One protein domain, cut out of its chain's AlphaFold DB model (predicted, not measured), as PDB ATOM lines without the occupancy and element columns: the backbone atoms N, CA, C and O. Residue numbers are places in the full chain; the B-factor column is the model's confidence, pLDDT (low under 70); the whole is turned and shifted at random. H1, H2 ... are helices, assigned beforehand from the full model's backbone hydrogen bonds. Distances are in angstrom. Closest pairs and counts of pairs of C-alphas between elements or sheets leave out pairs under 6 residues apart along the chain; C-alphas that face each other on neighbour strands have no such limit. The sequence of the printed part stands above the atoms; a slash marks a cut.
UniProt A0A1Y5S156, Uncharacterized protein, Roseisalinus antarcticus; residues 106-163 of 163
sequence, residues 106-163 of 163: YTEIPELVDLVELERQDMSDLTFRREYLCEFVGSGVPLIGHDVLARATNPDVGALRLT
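This is residues 106 to 163 of the 163 residues of an uncharacterized protein of Roseisalinus antarcticus (UniProt A0A1Y5S156). With little regular structure, this is a drawn-out chain: short helices H1 and H2 sit near each other at one end, a long link leads away from them, and residues 147 to 163, of which 147 to 152 belong to H3, stick out as an arm. The printed part has 58 residues with three named helices, in the order H1, H2, H3, and no named strand. It is all helix by class, with only 22 residues in named elements, and extended: radius of gyration of the C-alphas 18.5 A, spans 58 by 20 by 18 A.

Find C-alpha 113 at (-5.990, -106.039, -54.996); from there H1, residues 113 to 120, runs 10.5 A. Next come H2, residues 125 to 131, 10.1 A long, and H3, residues 146 to 152, 9.6 A long, ending at C-alpha 152 (-15.857, -118.753, -18.463).

Look at Arg 120 and Phe 128: their C-alphas, 6.2 A apart, are the closest of H1 and H2, which are close but not clearly touching. These two run opposite ways at a steep tilt of 52 degrees. H3 is apart from both. In H1, H2 and H3 every O i to N i+4 pair is within hydrogen-bond range.

The farthest C-alphas, Glu 111 and Thr 163, are 60.6 A apart. The printed part has no cut; the link H1 to H2 is tight, and H2 to H3 is long. The pLDDT is under 70 at residues 138 to 143, 146 and 161 to 163.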
ATOM      1  N   TYR A 106      -4.183-103.677 -47.148       91.50
ATOM      2  CA  TYR A 106      -3.715-103.901 -48.518       91.50
ATOM      3  C   TYR A 106      -4.875-104.116 -49.498       91.50
ATOM      4  O   TYR A 106      -4.801-103.687 -50.647       91.50
ATOM      5  N   THR A 107      -5.968-104.720 -49.029       90.44
ATOM      6  CA  THR A 107      -7.197-104.956 -49.802       90.44
ATOM      7  C   THR A 107      -7.962-103.680 -50.156       90.44
ATOM      8  O   THR A 107      -8.815-103.712 -51.039       90.44
ATOM      9  N   GLU A 108      -7.663-102.555 -49.503       94.06
ATOM     10  CA  GLU A 108      -8.282-101.254 -49.775       94.06
ATOM     11  C   GLU A 108      -7.452-100.391 -50.739       94.06
ATOM     12  O   GLU A 108      -7.889 -99.308 -51.127       94.06
ATOM     13  N   ILE A 109      -6.269-100.863 -51.153       94.31
ATOM     14  CA  ILE A 109      -5.394-100.174 -52.106       94.31
ATOM     15  C   ILE A 109      -5.686-100.725 -53.512       94.31
ATOM     16  O   ILE A 109      -5.293-101.860 -53.797       94.31
ATOM     17  N   PRO A 110      -6.345 -99.961 -54.412       94.75
ATOM     18  CA  PRO A 110      -6.831-100.482 -55.693       94.75
ATOM     19  C   PRO A 110      -5.749-101.132 -56.557       94.75
ATOM     20  O   PRO A 110      -6.011-102.126 -57.225       94.75
ATOM     21  N   GLU A 111      -4.524-100.603 -56.529       95.69
ATOM     22  CA  GLU A 111      -3.409-101.118 -57.327       95.69
ATOM     23  C   GLU A 111      -2.823-102.433 -56.795       95.69
ATOM     24  O   GLU A 111      -1.996-103.042 -57.473       95.69
ATOM     25  N   LEU A 112      -3.204-102.859 -55.586       94.62
ATOM     26  CA  LEU A 112      -2.660-104.050 -54.933       94.62
ATOM     27  C   LEU A 112      -3.651-105.216 -54.876       94.62
ATOM     28  O   LEU A 112      -3.213-106.334 -54.641       94.62
ATOM     29  N   VAL A 113      -4.944-105.004 -55.139       93.38
ATOM     30  CA  VAL A 113      -5.990-106.039 -54.996       93.38
ATOM     31  C   VAL A 113      -5.655-107.329 -55.754       93.38
ATOM     32  O   VAL A 113      -5.715-108.412 -55.172       93.38
ATOM     33  N   ASP A 114      -5.237-107.225 -57.019       94.38
ATOM     34  CA  ASP A 114      -4.904-108.401 -57.838       94.38
ATOM     35  C   ASP A 114      -3.683-109.163 -57.294       94.38
ATOM     36  O   ASP A 114      -3.638-110.393 -57.347       94.38
ATOM     37  N   LEU A 115      -2.698-108.442 -56.744       94.44
ATOM     38  CA  LEU A 115      -1.527-109.044 -56.104       94.44
ATOM     39  C   LEU A 115      -1.919-109.765 -54.810       94.44
ATOM     40  O   LEU A 115      -1.488-110.892 -54.588       94.44
ATOM     41  N   VAL A 116      -2.770-109.143 -53.991       94.75
ATOM     42  CA  VAL A 116      -3.242-109.712 -52.722       94.75
ATOM     43  C   VAL A 116      -3.988-111.030 -52.952       94.75
ATOM     44  O   VAL A 116      -3.757-111.997 -52.227       94.75
ATOM     45  N   GLU A 117      -4.850-111.106 -53.970       93.31
ATOM     46  CA  GLU A 117      -5.570-112.345 -54.297       93.31
ATOM     47  C   GLU A 117      -4.661-113.434 -54.882       93.31
ATOM     48  O   GLU A 117      -4.910-114.620 -54.659       93.31
ATOM     49  N   LEU A 118      -3.590-113.056 -55.587       94.00
ATOM     50  CA  LEU A 118      -2.567-114.008 -56.016       94.00
ATOM     51  C   LEU A 118      -1.820-114.588 -54.805       94.00
ATOM     52  O   LEU A 118      -1.771-115.804 -54.640       94.00
ATOM     53  N   GLU A 119      -1.302-113.729 -53.925       94.56
ATOM     54  CA  GLU A 119      -0.521-114.133 -52.745       94.56
ATOM     55  C   GLU A 119      -1.366-114.929 -51.737       94.56
ATOM     56  O   GLU A 119      -0.857-115.831 -51.069       94.56
ATOM     57  N   ARG A 120      -2.679-114.670 -51.667       94.19
ATOM     58  CA  ARG A 120      -3.623-115.446 -50.848       94.19
ATOM     59  C   ARG A 120      -3.582-116.945 -51.150       94.19
ATOM     60  O   ARG A 120      -3.820-117.744 -50.246       94.19
ATOM     61  N   GLN A 121      -3.296-117.334 -52.393       93.44
ATOM     62  CA  GLN A 121      -3.235-118.743 -52.805       93.44
ATOM     63  C   GLN A 121      -2.015-119.474 -52.228       93.44
ATOM     64  O   GLN A 121      -2.059-120.694 -52.069       93.44
ATOM     65  N   ASP A 122      -0.968-118.732 -51.864       93.56
ATOM     66  CA  ASP A 122       0.310-119.264 -51.388       93.56
ATOM     67  C   ASP A 122       0.431-119.278 -49.853       93.56
ATOM     68  O   ASP A 122       1.455-119.703 -49.310       93.56
ATOM     69  N   MET A 123      -0.601-118.840 -49.121       90.19
ATOM     70  CA  MET A 123      -0.566-118.756 -47.659       90.19
ATOM     71  C   MET A 123      -1.808-119.327 -46.973       90.19
ATOM     72  O   MET A 123      -2.877-119.485 -47.554       90.19
ATOM     73  N   SER A 124      -1.664-119.653 -45.686       90.19
ATOM     74  CA  SER A 124      -2.791-120.118 -44.874       90.19
ATOM     75  C   SER A 124      -3.805-118.996 -44.619       90.19
ATOM     76  O   SER A 124      -3.423-117.827 -44.560       90.19
ATOM     77  N   ASP A 125      -5.071-119.344 -44.360       88.75
ATOM     78  CA  ASP A 125      -6.109-118.369 -43.978       88.75
ATOM     79  C   ASP A 125      -5.683-117.518 -42.767       88.75
ATOM     80  O   ASP A 125      -5.839-116.300 -42.767       88.75
ATOM     81  N   LEU A 126      -5.054-118.140 -41.763       86.56
ATOM     82  CA  LEU A 126      -4.553-117.434 -40.579       86.56
ATOM     83  C   LEU A 126      -3.425-116.451 -40.912       86.56
ATOM     84  O   LEU A 126      -3.346-115.385 -40.306       86.56
ATOM     85  N   THR A 127      -2.540-116.805 -41.843       88.69
ATOM     86  CA  THR A 127      -1.478-115.903 -42.311       88.69
ATOM     87  C   THR A 127      -2.090-114.742 -43.084       88.69
ATOM     88  O   THR A 127      -1.811-113.592 -42.767       88.69
ATOM     89  N   PHE A 128      -2.998-115.025 -44.019       91.69
ATOM     90  CA  PHE A 128      -3.648-114.002 -44.834       91.69
ATOM     91  C   PHE A 128      -4.407-112.975 -43.988       91.69
ATOM     92  O   PHE A 128      -4.234-111.768 -44.149       91.69
ATOM     93  N   ARG A 129      -5.208-113.445 -43.027       90.56
ATOM     94  CA  ARG A 129      -5.975-112.575 -42.125       90.56
ATOM     95  C   ARG A 129      -5.082-111.660 -41.289       90.56
ATOM     96  O   ARG A 129      -5.448-110.521 -41.029       90.56
ATOM     97  N   ARG A 130      -3.908-112.143 -40.889       90.00
ATOM     98  CA  ARG A 130      -2.941-111.366 -40.113       90.00
ATOM     99  C   ARG A 130      -2.228-110.318 -40.963       90.00
ATOM    100  O   ARG A 130      -2.240-109.146 -40.605       90.00
ATOM    101  N   GLU A 131      -1.644-110.747 -42.080       90.44
ATOM    102  CA  GLU A 131      -0.755-109.913 -42.898       90.44
ATOM    103  C   GLU A 131      -1.526-108.934 -43.800       90.44
ATOM    104  O   GLU A 131      -1.108-107.791 -43.962       90.44
ATOM    105  N   TYR A 132      -2.680-109.339 -44.350       92.62
ATOM    106  CA  TYR A 132      -3.421-108.541 -45.343       92.62
ATOM    107  C   TYR A 132      -4.701-107.913 -44.803       92.62
ATOM    108  O   TYR A 132      -5.089-106.841 -45.270       92.62
ATOM    109  N   LEU A 133      -5.363-108.564 -43.840       92.69
ATOM    110  CA  LEU A 133      -6.606-108.055 -43.241       92.69
ATOM    111  C   LEU A 133      -6.393-107.393 -41.874       92.69
ATOM    112  O   LEU A 133      -7.346-106.874 -41.297       92.69
ATOM    113  N   CYS A 134      -5.159-107.406 -41.359       94.50
ATOM    114  CA  CYS A 134      -4.805-106.863 -40.051       94.50
ATOM    115  C   CYS A 134      -5.753-107.336 -38.932       94.50
ATOM    116  O   CYS A 134      -6.181-106.564 -38.069       94.50
ATOM    117  N   GLU A 135      -6.041-108.635 -38.905       91.88
ATOM    118  CA  GLU A 135      -6.821-109.251 -37.842       91.88
ATOM    119  C   GLU A 135      -5.927-109.872 -36.767       91.88
ATOM    120  O   GLU A 135      -5.021-110.657 -37.054       91.88
ATOM    121  N   PHE A 136      -6.247-109.609 -35.497       90.19
ATOM    122  CA  PHE A 136      -5.672-110.352 -34.375       90.19
ATOM    123  C   PHE A 136      -6.262-111.765 -34.328       90.19
ATOM    124  O   PHE A 136      -7.336-112.013 -33.754       90.19
ATOM    125  N   VAL A 137      -5.553-112.699 -34.950       82.12
ATOM    126  CA  VAL A 137      -5.874-114.126 -34.964       82.12
ATOM    127  C   VAL A 137      -5.054-114.858 -33.899       82.12
ATOM    128  O   VAL A 137      -3.872-114.591 -33.702       82.12
ATOM    129  N   GLY A 138      -5.691-115.770 -33.161       67.38
ATOM    130  CA  GLY A 138      -4.986-116.603 -32.183       67.38
ATOM    131  C   GLY A 138      -4.045-117.605 -32.859       67.38
ATOM    132  O   GLY A 138      -4.169-117.885 -34.053       67.38
ATOM    133  N   SER A 139      -3.116-118.183 -32.091       56.62
ATOM    134  CA  SER A 139      -2.332-119.319 -32.584       56.62
ATOM    135  C   SER A 139      -3.245-120.543 -32.773       56.62
ATOM    136  O   SER A 139      -3.751-121.125 -31.816       56.62
ATOM    137  N   GLY A 140      -3.501-120.904 -34.033       57.69
ATOM    138  CA  GLY A 140      -4.332-122.052 -34.410       57.69
ATOM    139  C   GLY A 140      -5.845-121.803 -34.361       57.69
ATOM    140  O   GLY A 140      -6.310-120.700 -34.086       57.69
ATOM    141  N   VAL A 141      -6.622-122.851 -34.656       53.94
ATOM    142  CA  VAL A 141      -8.064-122.882 -34.370       53.94
ATOM    143  C   VAL A 141      -8.203-123.156 -32.871       53.94
ATOM    144  O   VAL A 141      -7.864-124.259 -32.436       53.94
ATOM    145  N   PRO A 142      -8.661-122.193 -32.056       60.53
ATOM    146  CA  PRO A 142      -8.846-122.437 -30.637       60.53
ATOM    147  C   PRO A 142      -9.905-123.527 -30.457       60.53
ATOM    148  O   PRO A 142     -10.997-123.417 -31.013       60.53
ATOM    149  N   LEU A 143      -9.620-124.555 -29.649       67.88
ATOM    150  CA  LEU A 143     -10.649-125.516 -29.225       67.88
ATOM    151  C   LEU A 143     -11.814-124.794 -28.517       67.88
ATOM    152  O   LEU A 143     -12.957-125.235 -28.580       67.88
ATOM    153  N   ILE A 144     -11.512-123.671 -27.857       73.88
ATOM    154  CA  ILE A 144     -12.454-122.808 -27.146       73.88
ATOM    155  C   ILE A 144     -12.241-121.372 -27.632       73.88
ATOM    156  O   ILE A 144     -11.132-120.848 -27.544       73.88
ATOM    157  N   GLY A 145     -13.298-120.734 -28.141       72.75
ATOM    158  CA  GLY A 145     -13.254-119.338 -28.581       72.75
ATOM    159  C   GLY A 145     -12.867-118.384 -27.448       72.75
ATOM    160  O   GLY A 145     -13.225-118.598 -26.291       72.75
ATOM    161  N   HIS A 146     -12.147-117.311 -27.775       68.94
ATOM    162  CA  HIS A 146     -11.702-116.322 -26.786       68.94
ATOM    163  C   HIS A 146     -12.873-115.708 -26.003       68.94
ATOM    164  O   HIS A 146     -12.786-115.502 -24.799       68.94
ATOM    165  N   ASP A 147     -13.988-115.437 -26.675       75.00
ATOM    166  CA  ASP A 147     -15.203-114.916 -26.055       75.00
ATOM    167  C   ASP A 147     -15.825-115.923 -25.068       75.00
ATOM    168  O   ASP A 147     -16.340-115.531 -24.024       75.00
ATOM    169  N   VAL A 148     -15.744-117.222 -25.373       81.12
ATOM    170  CA  VAL A 148     -16.162-118.299 -24.468       81.12
ATOM    171  C   VAL A 148     -15.241-118.348 -23.254       81.12
ATOM    172  O   VAL A 148     -15.739-118.411 -22.135       81.12
ATOM    173  N   LEU A 149     -13.924-118.266 -23.457       79.06
ATOM    174  CA  LEU A 149     -12.945-118.255 -22.370       79.06
ATOM    175  C   LEU A 149     -13.139-117.043 -21.445       79.06
ATOM    176  O   LEU A 149     -13.224-117.219 -20.235       79.06
ATOM    177  N   ALA A 150     -13.298-115.843 -22.010       77.75
ATOM    178  CA  ALA A 150     -13.520-114.608 -21.256       77.75
ATOM    179  C   ALA A 150     -14.821-114.634 -20.433       77.75
ATOM    180  O   ALA A 150     -14.883-114.072 -19.342       77.75
ATOM    181  N   ARG A 151     -15.870-115.310 -20.925       78.94
ATOM    182  CA  ARG A 151     -17.108-115.541 -20.156       78.94
ATOM    183  C   ARG A 151     -16.981-116.665 -19.128       78.94
ATOM    184  O   ARG A 151     -17.747-116.691 -18.170       78.94
ATOM    185  N   ALA A 152     -16.078-117.615 -19.351       80.75
ATOM    186  CA  ALA A 152     -15.857-118.753 -18.463       80.75
ATOM    187  C   ALA A 152     -14.929-118.415 -17.286       80.75
ATOM    188  O   ALA A 152     -14.949-119.113 -16.272       80.75
ATOM    189  N   THR A 153     -14.126-117.353 -17.392       79.38
ATOM    190  CA  THR A 153     -13.345-116.834 -16.268       79.38
ATOM    191  C   THR A 153     -14.257-116.222 -15.212       79.38
ATOM    192  O   THR A 153     -15.016-115.299 -15.497       79.38
ATOM    193  N   ASN A 154     -14.163-116.725 -13.979       76.69
ATOM    194  CA  ASN A 154     -14.813-116.127 -12.820       76.69
ATOM    195  C   ASN A 154     -13.842-115.127 -12.160       76.69
ATOM    196  O   ASN A 154     -12.882-115.573 -11.525       76.69
ATOM    197  N   PRO A 155     -14.061-113.806 -12.293       73.38
ATOM    198  CA  PRO A 155     -13.164-112.793 -11.737       73.38
ATOM    199  C   PRO A 155     -13.166-112.760 -10.201       73.38
ATOM    200  O   PRO A 155     -12.251-112.194  -9.607       73.38
ATOM    201  N   ASP A 156     -14.147-113.394  -9.553       79.25
ATOM    202  CA  ASP A 156     -14.290-113.410  -8.095       79.25
ATOM    203  C   ASP A 156     -13.464-114.518  -7.418       79.25
ATOM    204  O   ASP A 156     -13.449-114.635  -6.190       79.25
ATOM    205  N   VAL A 157     -12.764-115.351  -8.199       76.94
ATOM    206  CA  VAL A 157     -11.927-116.438  -7.680       76.94
ATOM    207  C   VAL A 157     -10.457-116.093  -7.891       76.94
ATOM    208  O   VAL A 157      -9.966-116.018  -9.015       76.94
ATOM    209  N   GLY A 158      -9.736-115.896  -6.785       74.75
ATOM    210  CA  GLY A 158      -8.297-115.646  -6.808       74.75
ATOM    211  C   GLY A 158      -7.496-116.835  -7.351       74.75
ATOM    212  O   GLY A 158      -7.912-117.989  -7.241       74.75
ATOM    213  N   ALA A 159      -6.318-116.552  -7.912       74.62
ATOM    214  CA  ALA A 159      -5.422-117.576  -8.442       74.62
ATOM    215  C   ALA A 159      -5.066-118.622  -7.369       74.62
ATOM    216  O   ALA A 159      -4.661-118.278  -6.253       74.62
ATOM    217  N   LEU A 160      -5.189-119.903  -7.725       75.94
ATOM    218  CA  LEU A 160      -4.840-121.010  -6.844       75.94
ATOM    219  C   LEU A 160      -3.328-120.979  -6.569       75.94
ATOM    220  O   LEU A 160      -2.517-121.189  -7.470       75.94
ATOM    221  N   ARG A 161      -2.939-120.719  -5.318       62.84
ATOM    222  CA  ARG A 161      -1.546-120.859  -4.879       62.84
ATOM    223  C   ARG A 161      -1.286-122.313  -4.516       62.84
ATOM    224  O   ARG A 161      -1.832-122.805  -3.535       62.84
ATOM    225  N   LEU A 162      -0.450-122.978  -5.302       59.38
ATOM    226  CA  LEU A 162       0.111-124.274  -4.933       59.38
ATOM    227  C   LEU A 162       1.275-124.028  -3.960       59.38
ATOM    228  O   LEU A 162       2.220-123.318  -4.305       59.38
ATOM    229  N   THR A 163       1.148-124.542  -2.736       62.91
ATOM    230  CA  THR A 163       2.203-124.569  -1.704       62.91
ATOM    231  C   THR A 163       3.073-125.797  -1.826       62.91
ATOM    232  O   THR A 163       2.484-126.877  -2.058       62.91
TER     233      THR A 163